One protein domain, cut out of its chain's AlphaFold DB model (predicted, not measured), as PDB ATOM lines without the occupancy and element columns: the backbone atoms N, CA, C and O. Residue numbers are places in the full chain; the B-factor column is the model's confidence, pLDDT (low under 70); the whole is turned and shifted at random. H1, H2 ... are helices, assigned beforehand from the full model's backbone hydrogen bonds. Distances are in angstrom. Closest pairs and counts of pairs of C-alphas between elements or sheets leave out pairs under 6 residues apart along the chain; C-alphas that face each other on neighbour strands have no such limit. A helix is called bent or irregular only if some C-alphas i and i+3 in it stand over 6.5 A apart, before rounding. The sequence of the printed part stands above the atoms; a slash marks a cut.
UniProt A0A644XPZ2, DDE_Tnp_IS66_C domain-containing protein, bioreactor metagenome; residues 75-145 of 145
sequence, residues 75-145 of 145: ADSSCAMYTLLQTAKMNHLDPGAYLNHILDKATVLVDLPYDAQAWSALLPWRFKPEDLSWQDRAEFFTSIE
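This is residues 75 to 145 of the 145 residues of the protein "DDE_Tnp_IS66_C domain-containing protein" of bioreactor metagenome (UniProt A0A644XPZ2). The longest helix, H1, and the helix after it, H2, make a steep V, joined at a corner where the last part of H1 meets the first part of H2; the short helix H3 folds back beside the other end of H2. From H3 a stretch with no named element, residues 122 to 133, leads to a poorly formed last helix, H4, which begins near the first part of H2 and whose residues 138 to 142 stick out, as do residues 75 to 80 of H1. The printed part has 71 residues with four named helices, in the order H1, H2, H3, H4, and no named strand; the class is all helix, with 46 of the 71 residues in the helices. The whole is only just loose, close to compact, with a radius of gyration of the C-alphas of 13.4 A, and the C-alphas span 37 by 30 by 27 A.

H1, residues 75 to 90, is the longest helix with 16 residues and measures 22.0 A from first to last C-alpha; it begins at C-alpha 75 (-2.549, 27.254, 39.009) and ends at C-alpha 90 (-8.318, 38.338, 20.874). H2, residues 95 to 109, measures 20.3 A and begins at C-alpha 95 (-8.144, 43.600, 29.293). H3 is short, residues 116 to 121. H4, residues 134 to 142, measures 14.6 A and ends at C-alpha 142 (-12.974, 61.538, 42.564). H4 is neither bent nor irregular, but only just: C-alphas 136 and 139 are 6.4 A apart.

H1 touches H2 with residues 85 to 89 alone, and H2 touches H1 with residues 95 to 99 alone. Their closest C-alphas are those of Leu 85 and Pro 95, 5.6 A apart. The two helices run opposite ways at a steep tilt of 62 degrees. H2 and H3 form a helical hairpin and only just touch, with 3 pairs of C-alphas within 8 A, and H2 takes part with residues 106 to 109 alone. The closest C-alphas of H2 and H3 are those of Leu 109 and Ala 118, 7.7 A apart. They run opposite ways at a shallow tilt of 32 degrees, only just short of steep. H2 and H4 are close but not clearly touching, the closest C-alphas being those of Ala 97 and Trp 134, 5.6 A apart. H2 and H4 run the same way at a steep tilt of 63 degrees. H1 and H3 are apart, as are H1 and H4, and H3 and H4. Every O i to N i+4 pair is within hydrogen-bond range in H1 and H3, while H2 has 10 of 11 and H4 has 1 of 5, beside 3 of 6 O i to N i+3 pairs in H4.

The two C-alphas farthest apart are those of Ala 116 and Glu 145, at 38.6 A, and Glu 145 is the chain's last residue. Residues 75 to 80, which belong to H1, stand free, and so do residues 111 to 117 and residues 138 to 145, of which 138 to 142 belong to H4. Without these stretches the body has 50 residues, spans 26 by 24 by 18 A and has a radius of gyration of 10.2 A. The printed part has no cut. The link from H1 to H2 is tight, with 4 residues, the link from H2 to H3 is short, with 6, and the link from H3 to H4 is long, with 12. The mean pLDDT of the printed part is 83.8; residues 134 to 145 are under 70, and the mean of H4 is 52.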
ATOM      1  N   ALA A  75      -2.853  27.443  40.424       86.62
ATOM      2  CA  ALA A  75      -2.549  27.254  39.009       86.62
ATOM      3  C   ALA A  75      -3.829  27.237  38.161       86.62
ATOM      4  O   ALA A  75      -3.896  27.970  37.176       86.62
ATOM      5  N   ASP A  76      -4.863  26.503  38.581       90.06
ATOM      6  CA  ASP A  76      -6.154  26.450  37.883       90.06
ATOM      7  C   ASP A  76      -6.820  27.829  37.813       90.06
ATOM      8  O   ASP A  76      -7.224  28.284  36.739       90.06
ATOM      9  N   SER A  77      -6.844  28.549  38.938       90.06
ATOM     10  CA  SER A  77      -7.381  29.916  39.010       90.06
ATOM     11  C   SER A  77      -6.618  30.878  38.093       90.06
ATOM     12  O   SER A  77      -7.215  31.688  37.379       90.06
ATOM     13  N   SER A  78      -5.287  30.765  38.059       87.81
ATOM     14  CA  SER A  78      -4.440  31.573  37.179       87.81
ATOM     15  C   SER A  78      -4.699  31.250  35.706       87.81
ATOM     16  O   SER A  78      -4.841  32.166  34.896       87.81
ATOM     17  N   CYS A  79      -4.807  29.970  35.343       88.75
ATOM     18  CA  CYS A  79      -5.133  29.528  33.986       88.75
ATOM     19  C   CYS A  79      -6.488  30.069  33.516       88.75
ATOM     20  O   CYS A  79      -6.580  30.574  32.394       88.75
ATOM     21  N   ALA A  80      -7.515  30.030  34.370       90.62
ATOM     22  CA  ALA A  80      -8.826  30.603  34.069       90.62
ATOM     23  C   ALA A  80      -8.730  32.115  33.804       90.62
ATOM     24  O   ALA A  80      -9.217  32.604  32.782       90.62
ATOM     25  N   MET A  81      -8.019  32.842  34.669       89.44
ATOM     26  CA  MET A  81      -7.809  34.283  34.530       89.44
ATOM     27  C   MET A  81      -7.049  34.645  33.246       89.44
ATOM     28  O   MET A  81      -7.466  35.528  32.496       89.44
ATOM     29  N   TYR A  82      -5.944  33.953  32.951       89.00
ATOM     30  CA  TYR A  82      -5.183  34.188  31.725       89.00
ATOM     31  C   TYR A  82      -6.003  33.874  30.479       89.00
ATOM     32  O   TYR A  82      -5.962  34.658  29.536       89.00
ATOM     33  N   THR A  83      -6.765  32.780  30.482       90.75
ATOM     34  CA  THR A  83      -7.661  32.432  29.371       90.75
ATOM     35  C   THR A  83      -8.634  33.574  29.105       90.75
ATOM     36  O   THR A  83      -8.680  34.094  27.996       90.75
ATOM     37  N   LEU A  84      -9.316  34.049  30.147       91.88
ATOM     38  CA  LEU A  84     -10.290  35.132  30.060       91.88
ATOM     39  C   LEU A  84      -9.689  36.431  29.499       91.88
ATOM     40  O   LEU A  84     -10.236  37.025  28.568       91.88
ATOM     41  N   LEU A  85      -8.532  36.848  30.019       91.25
ATOM     42  CA  LEU A  85      -7.849  38.061  29.560       91.25
ATOM     43  C   LEU A  85      -7.294  37.922  28.138       91.25
ATOM     44  O   LEU A  85      -7.322  38.886  27.376       91.25
ATOM     45  N   GLN A  86      -6.777  36.749  27.760       90.81
ATOM     46  CA  GLN A  86      -6.290  36.517  26.399       90.81
ATOM     47  C   GLN A  86      -7.444  36.479  25.397       90.81
ATOM     48  O   GLN A  86      -7.320  37.066  24.325       90.81
ATOM     49  N   THR A  87      -8.589  35.893  25.753       92.19
ATOM     50  CA  THR A  87      -9.793  35.951  24.918       92.19
ATOM     51  C   THR A  87     -10.289  37.390  24.752       92.19
ATOM     52  O   THR A  87     -10.662  37.772  23.645       92.19
ATOM     53  N   ALA A  88     -10.224  38.228  25.794       93.00
ATOM     54  CA  ALA A  88     -10.527  39.658  25.673       93.00
ATOM     55  C   ALA A  88      -9.591  40.374  24.687       93.00
ATOM     56  O   ALA A  88     -10.063  41.076  23.792       93.00
ATOM     57  N   LYS A  89      -8.279  40.113  24.763       90.50
ATOM     58  CA  LYS A  89      -7.301  40.637  23.790       90.50
ATOM     59  C   LYS A  89      -7.580  40.168  22.363       90.50
ATOM     60  O   LYS A  89      -7.455  40.961  21.435       90.50
ATOM     61  N   MET A  90      -7.953  38.898  22.183       90.06
ATOM     62  CA  MET A  90      -8.318  38.338  20.874       90.06
ATOM     63  C   MET A  90      -9.562  39.012  20.280       90.06
ATOM     64  O   MET A  90      -9.666  39.100  19.065       90.06
ATOM     65  N   ASN A  91     -10.460  39.535  21.122       92.00
ATOM     66  CA  ASN A  91     -11.624  40.332  20.714       92.00
ATOM     67  C   ASN A  91     -11.329  41.845  20.661       92.00
ATOM     68  O   ASN A  91     -12.250  42.655  20.608       92.00
ATOM     69  N   HIS A  92     -10.051  42.239  20.674       92.38
ATOM     70  CA  HIS A  92      -9.597  43.633  20.611       92.38
ATOM     71  C   HIS A  92     -10.056  44.525  21.777       92.38
ATOM     72  O   HIS A  92     -10.028  45.749  21.663       92.38
ATOM     73  N   LEU A  93     -10.440  43.930  22.906       92.69
ATOM     74  CA  LEU A  93     -10.819  44.667  24.106       92.69
ATOM     75  C   LEU A  93      -9.589  45.047  24.928       92.69
ATOM     76  O   LEU A  93      -8.599  44.307  24.978       92.69
ATOM     77  N   ASP A  94      -9.685  46.164  25.651       91.19
ATOM     78  CA  ASP A  94      -8.741  46.436  26.725       91.19
ATOM     79  C   ASP A  94      -8.973  45.438  27.884       91.19
ATOM     80  O   ASP A  94     -10.068  45.396  28.456       91.19
ATOM     81  N   PRO A  95      -7.962  44.641  28.281       90.44
ATOM     82  CA  PRO A  95      -8.144  43.600  29.293       90.44
ATOM     83  C   PRO A  95      -8.473  44.141  30.683       90.44
ATOM     84  O   PRO A  95      -9.143  43.462  31.451       90.44
ATOM     85  N   GLY A  96      -7.980  45.332  31.028       90.00
ATOM     86  CA  GLY A  96      -8.230  45.957  32.324       90.00
ATOM     87  C   GLY A  96      -9.643  46.522  32.424       90.00
ATOM     88  O   GLY A  96     -10.300  46.329  33.442       90.00
ATOM     89  N   ALA A  97     -10.126  47.184  31.370       90.94
ATOM     90  CA  ALA A  97     -11.499  47.674  31.281       90.94
ATOM     91  C   ALA A  97     -12.494  46.507  31.281       90.94
ATOM     92  O   ALA A  97     -13.439  46.507  32.067       90.94
ATOM     93  N   TYR A  98     -12.225  45.472  30.479       92.94
ATOM     94  CA  TYR A  98     -13.037  44.259  30.458       92.94
ATOM     95  C   TYR A  98     -13.066  43.563  31.823       92.94
ATOM     96  O   TYR A  98     -14.145  43.260  32.322       92.94
ATOM     97  N   LEU A  99     -11.907  43.368  32.464       91.94
ATOM     98  CA  LEU A  99     -11.837  42.744  33.786       91.94
ATOM     99  C   LEU A  99     -12.643  43.519  34.836       91.94
ATOM    100  O   LEU A  99     -13.373  42.920  35.619       91.94
ATOM    101  N   ASN A 100     -12.531  44.845  34.851       89.81
ATOM    102  CA  ASN A 100     -13.309  45.670  35.772       89.81
ATOM    103  C   ASN A 100     -14.811  45.527  35.519       89.81
ATOM    104  O   ASN A 100     -15.570  45.325  36.463       89.81
ATOM    105  N   HIS A 101     -15.228  45.587  34.251       90.62
ATOM    106  CA  HIS A 101     -16.629  45.447  33.875       90.62
ATOM    107  C   HIS A 101     -17.204  44.104  34.333       90.62
ATOM    108  O   HIS A 101     -18.255  44.061  34.970       90.62
ATOM    109  N   ILE A 102     -16.506  42.999  34.058       92.06
ATOM    110  CA  ILE A 102     -16.995  41.685  34.472       92.06
ATOM    111  C   ILE A 102     -16.981  41.520  35.988       92.06
ATOM    112  O   ILE A 102     -17.876  40.862  36.492       92.06
ATOM    113  N   LEU A 103     -16.021  42.097  36.720       90.69
ATOM    114  CA  LEU A 103     -16.002  42.002  38.181       90.69
ATOM    115  C   LEU A 103     -17.170  42.779  38.795       90.69
ATOM    116  O   LEU A 103     -17.811  42.260  39.700       90.69
ATOM    117  N   ASP A 104     -17.500  43.959  38.263       90.38
ATOM    118  CA  ASP A 104     -18.671  44.743  38.683       90.38
ATOM    119  C   ASP A 104     -19.996  44.009  38.413       90.38
ATOM    120  O   ASP A 104     -20.901  44.001  39.241       90.38
ATOM    121  N   LYS A 105     -20.128  43.348  37.256       90.38
ATOM    122  CA  LYS A 105     -21.359  42.609  36.926       90.38
ATOM    123  C   LYS A 105     -21.433  41.243  37.594       90.38
ATOM    124  O   LYS A 105     -22.505  40.844  38.038       90.38
ATOM    125  N   ALA A 106     -20.318  40.526  37.694       89.31
ATOM    126  CA  ALA A 106     -20.278  39.197  38.288       89.31
ATOM    127  C   ALA A 106     -20.601  39.232  39.784       89.31
ATOM    128  O   ALA A 106     -21.296  38.333  40.242       89.31
ATOM    129  N   THR A 107     -20.168  40.256  40.531       88.94
ATOM    130  CA  THR A 107     -20.511  40.406  41.961       88.94
ATOM    131  C   THR A 107     -22.015  40.515  42.189       88.94
ATOM    132  O   THR A 107     -22.516  39.978  43.166       88.94
ATOM    133  N   VAL A 108     -22.751  41.135  41.266       89.19
ATOM    134  CA  VAL A 108     -24.219  41.185  41.314       89.19
ATOM    135  C   VAL A 108     -24.830  39.837  40.918       89.19
ATOM    136  O   VAL A 108     -25.790  39.383  41.534       89.19
ATOM    137  N   LEU A 109     -24.290  39.181  39.886       89.62
ATOM    138  CA  LEU A 109     -24.835  37.916  39.378       89.62
ATOM    139  C   LEU A 109     -24.644  36.733  40.333       89.62
ATOM    140  O   LEU A 109     -25.465  35.821  40.308       89.62
ATOM    141  N   VAL A 110     -23.590  36.718  41.155       89.81
ATOM    142  CA  VAL A 110     -23.362  35.623  42.117       89.81
ATOM    143  C   VAL A 110     -24.400  35.583  43.239       89.81
ATOM    144  O   VAL A 110     -24.649  34.509  43.780       89.81
ATOM    145  N   ASP A 111     -25.028  36.718  43.553       90.38
ATOM    146  CA  ASP A 111     -26.090  36.808  44.562       90.38
ATOM    147  C   ASP A 111     -27.466  36.386  44.009       90.38
ATOM    148  O   ASP A 111     -28.431  36.222  44.761       90.38
ATOM    149  N   LEU A 112     -27.573  36.198  42.690       89.69
ATOM    150  CA  LEU A 112     -28.792  35.797  41.997       89.69
ATOM    151  C   LEU A 112     -28.777  34.294  41.662       89.69
ATOM    152  O   LEU A 112     -27.715  33.675  41.578       89.69
ATOM    153  N   PRO A 113     -29.951  33.673  41.431       93.06
ATOM    154  CA  PRO A 113     -30.009  32.318  40.896       93.06
ATOM    155  C   PRO A 113     -29.218  32.208  39.591       93.06
ATOM    156  O   PRO A 113     -29.265  33.108  38.751       93.06
ATOM    157  N   TYR A 114     -28.518  31.087  39.411       92.56
ATOM    158  CA  TYR A 114     -27.687  30.874  38.231       92.56
ATOM    159  C   TYR A 114     -28.498  31.007  36.934       92.56
ATOM    160  O   TYR A 114     -29.432  30.241  36.694       92.56
ATOM    161  N   ASP A 115     -28.080  31.942  36.080       93.50
ATOM    162  CA  ASP A 115     -28.622  32.146  34.740       93.50
ATOM    163  C   ASP A 115     -27.495  32.127  33.698       93.50
ATOM    164  O   ASP A 115     -26.681  33.049  33.596       93.50
ATOM    165  N   ALA A 116     -27.470  31.070  32.886       92.81
ATOM    166  CA  ALA A 116     -26.485  30.897  31.826       92.81
ATOM    167  C   ALA A 116     -26.507  32.040  30.800       92.81
ATOM    168  O   ALA A 116     -25.465  32.363  30.225       92.81
ATOM    169  N   GLN A 117     -27.664  32.662  30.558       93.12
ATOM    170  CA  GLN A 117     -27.780  33.758  29.603       93.12
ATOM    171  C   GLN A 117     -27.130  35.033  30.144       93.12
ATOM    172  O   GLN A 117     -26.372  35.674  29.412       93.12
ATOM    173  N   ALA A 118     -27.354  35.353  31.422       92.12
ATOM    174  CA  ALA A 118     -26.697  36.468  32.098       92.12
ATOM    175  C   ALA A 118     -25.165  36.324  32.090       92.12
ATOM    176  O   ALA A 118     -24.460  37.253  31.699       92.12
ATOM    177  N   TRP A 119     -24.641  35.137  32.412       92.00
ATOM    178  CA  TRP A 119     -23.199  34.869  32.337       92.00
ATOM    179  C   TRP A 119     -22.661  34.927  30.902       92.00
ATOM    180  O   TRP A 119     -21.583  35.469  30.660       92.00
ATOM    181  N   SER A 120     -23.424  34.431  29.924       93.12
ATOM    182  CA  SER A 120     -23.034  34.474  28.508       93.12
ATOM    183  C   SER A 120     -22.984  35.892  27.934       93.12
ATOM    184  O   SER A 120     -22.286  36.125  26.944       93.12
ATOM    185  N   ALA A 121     -23.722  36.836  28.522       93.06
ATOM    186  CA  ALA A 121     -23.682  38.245  28.144       93.06
ATOM    187  C   ALA A 121     -22.366  38.927  28.552       93.06
ATOM    188  O   ALA A 121     -21.983  39.908  27.926       93.06
ATOM    189  N   LEU A 122     -21.652  38.378  29.541       93.19
ATOM    190  CA  LEU A 122     -20.356  38.888  29.993       93.19
ATOM    191  C   LEU A 122     -19.173  38.381  29.160       93.19
ATOM    192  O   LEU A 122     -18.041  38.747  29.453       93.19
ATOM    193  N   LEU A 123     -19.396  37.547  28.140       93.88
ATOM    194  CA  LEU A 123     -18.308  36.971  27.347       93.88
ATOM    195  C   LEU A 123     -17.669  38.007  26.403       93.88
ATOM    196  O   LEU A 123     -18.378  38.860  25.865       93.88
ATOM    197  N   PRO A 124     -16.356  37.916  26.116       93.62
ATOM    198  CA  PRO A 124     -15.630  38.987  25.430       93.62
ATOM    199  C   PRO A 124     -16.166  39.354  24.041       93.62
ATOM    200  O   PRO A 124     -16.179  40.518  23.668       93.62
ATOM    201  N   TRP A 125     -16.662  38.381  23.278       93.69
ATOM    202  CA  TRP A 125     -17.206  38.601  21.929       93.69
ATOM    203  C   TRP A 125     -18.580  39.290  21.908       93.69
ATOM    204  O   TRP A 125     -19.153  39.497  20.838       93.69
ATOM    205  N   ARG A 126     -19.156  39.607  23.074       94.88
ATOM    206  CA  ARG A 126     -20.396  40.388  23.193       94.88
ATOM    207  C   ARG A 126     -20.155  41.895  23.236       94.88
ATOM    208  O   ARG A 126     -21.120  42.636  23.079       94.88
ATOM    209  N   PHE A 127     -18.907  42.326  23.412       92.75
ATOM    210  CA  PHE A 127     -18.536  43.730  23.543       92.75
ATOM    211  C   PHE A 127     -17.734  44.203  22.338       92.75
ATOM    212  O   PHE A 127     -16.991  43.442  21.716       92.75
ATOM    213  N   LYS A 128     -17.849  45.492  22.046       92.00
ATOM    214  CA  LYS A 128     -16.942  46.221  21.167       92.00
ATOM    215  C   LYS A 128     -15.937  47.010  22.007       92.00
ATOM    216  O   LYS A 128     -16.235  47.359  23.149       92.00
ATOM    217  N   PRO A 129     -14.772  47.373  21.446       87.81
ATOM    218  CA  PRO A 129     -13.797  48.214  22.148       87.81
ATOM    219  C   PRO A 129     -14.372  49.567  22.598       87.81
ATOM    220  O   PRO A 129     -13.917  50.141  23.578       87.81
ATOM    221  N   GLU A 130     -15.382  50.060  21.880       87.50
ATOM    222  CA  GLU A 130     -16.114  51.300  22.159       87.50
ATOM    223  C   GLU A 130     -16.943  51.218  23.449       87.50
ATOM    224  O   GLU A 130     -17.133  52.226  24.123       87.50
ATOM    225  N   ASP A 131     -17.422  50.017  23.792       86.38
ATOM    226  CA  ASP A 131     -18.339  49.783  24.911       86.38
ATOM    227  C   ASP A 131     -17.611  49.775  26.268       86.38
ATOM    228  O   ASP A 131     -18.250  49.830  27.317       86.38
ATOM    229  N   LEU A 132     -16.277  49.655  26.258       85.38
ATOM    230  CA  LEU A 132     -15.451  49.442  27.444       85.38
ATOM    231  C   LEU A 132     -14.271  50.420  27.445       85.38
ATOM    232  O   LEU A 132     -13.224  50.159  26.851       85.38
ATOM    233  N   SER A 133     -14.423  51.543  28.148       74.69
ATOM    234  CA  SER A 133     -13.399  52.585  28.240       74.69
ATOM    235  C   SER A 133     -12.674  52.572  29.585       74.69
ATOM    236  O   SER A 133     -13.259  52.382  30.648       74.69
ATOM    237  N   TRP A 134     -11.368  52.854  29.565       64.25
ATOM    238  CA  TRP A 134     -10.612  53.160  30.788       64.25
ATOM    239  C   TRP A 134     -11.020  54.490  31.429       64.25
ATOM    240  O   TRP A 134     -10.683  54.713  32.591       64.25
ATOM    241  N   GLN A 135     -11.676  55.381  30.679       56.94
ATOM    242  CA  GLN A 135     -11.979  56.749  31.109       56.94
ATOM    243  C   GLN A 135     -13.101  56.817  32.153       56.94
ATOM    244  O   GLN A 135     -13.110  57.749  32.954       56.94
ATOM    245  N   ASP A 136     -13.937  55.783  32.258       52.97
ATOM    246  CA  ASP A 136     -15.005  55.693  33.266       52.97
ATOM    247  C   ASP A 136     -14.457  55.553  34.705       52.97
ATOM    248  O   ASP A 136     -15.193  55.632  35.686       52.97
ATOM    249  N   ARG A 137     -13.133  55.387  34.869       51.84
ATOM    250  CA  ARG A 137     -12.459  55.374  36.177       51.84
ATOM    251  C   ARG A 137     -12.261  56.737  36.821       51.84
ATOM    252  O   ARG A 137     -11.992  56.765  38.022       51.84
ATOM    253  N   ALA A 138     -12.319  57.832  36.063       49.19
ATOM    254  CA  ALA A 138     -12.088  59.154  36.641       49.19
ATOM    255  C   ALA A 138     -13.104  59.443  37.756       49.19
ATOM    256  O   ALA A 138     -12.717  59.928  38.812       49.19
ATOM    257  N   GLU A 139     -14.357  59.027  37.563       48.62
ATOM    258  CA  GLU A 139     -15.451  59.297  38.497       48.62
ATOM    259  C   GLU A 139     -15.336  58.508  39.811       48.62
ATOM    260  O   GLU A 139     -15.676  59.037  40.867       48.62
ATOM    261  N   PHE A 140     -14.786  57.287  39.776       47.22
ATOM    262  CA  PHE A 140     -14.690  56.409  40.949       47.22
ATOM    263  C   PHE A 140     -13.625  56.856  41.962       47.22
ATOM    264  O   PHE A 140     -13.809  56.663  43.157       47.22
ATOM    265  N   PHE A 141     -12.512  57.455  41.517       44.66
ATOM    266  CA  PHE A 141     -11.483  57.978  42.429       44.66
ATOM    267  C   PHE A 141     -11.793  59.396  42.918       44.66
ATOM    268  O   PHE A 141     -11.408  59.740  44.031       44.66
ATOM    269  N   THR A 142     -12.530  60.197  42.141       48.12
ATOM    270  CA  THR A 142     -12.974  61.538  42.564       48.12
ATOM    271  C   THR A 142     -14.127  61.521  43.568       48.12
ATOM    272  O   THR A 142     -14.385  62.536  44.196       48.12
ATOM    273  N   SER A 143     -14.830  60.396  43.728       44.91
ATOM    274  CA  SER A 143     -15.920  60.239  44.704       44.91
ATOM    275  C   SER A 143     -15.467  59.762  46.094       44.91
ATOM    276  O   SER A 143     -16.313  59.507  46.949       44.91
ATOM    277  N   ILE A 144     -14.157  59.583  46.309       49.66
ATOM    278  CA  ILE A 144     -13.557  59.116  47.578       49.66
ATOM    279  C   ILE A 144     -12.733  60.239  48.251       49.66
ATOM    280  O   ILE A 144     -12.011  59.989  49.215       49.66
ATOM    281  N   GLU A 145     -12.861  61.482  47.775       40.12
ATOM    282  CA  GLU A 145     -12.403  62.714  48.444       40.12
ATOM    283  C   GLU A 145     -13.606  63.557  48.885       40.12
ATOM    284  O   GLU A 145     -13.526  64.151  49.986       40.12
TER     285      GLU A 145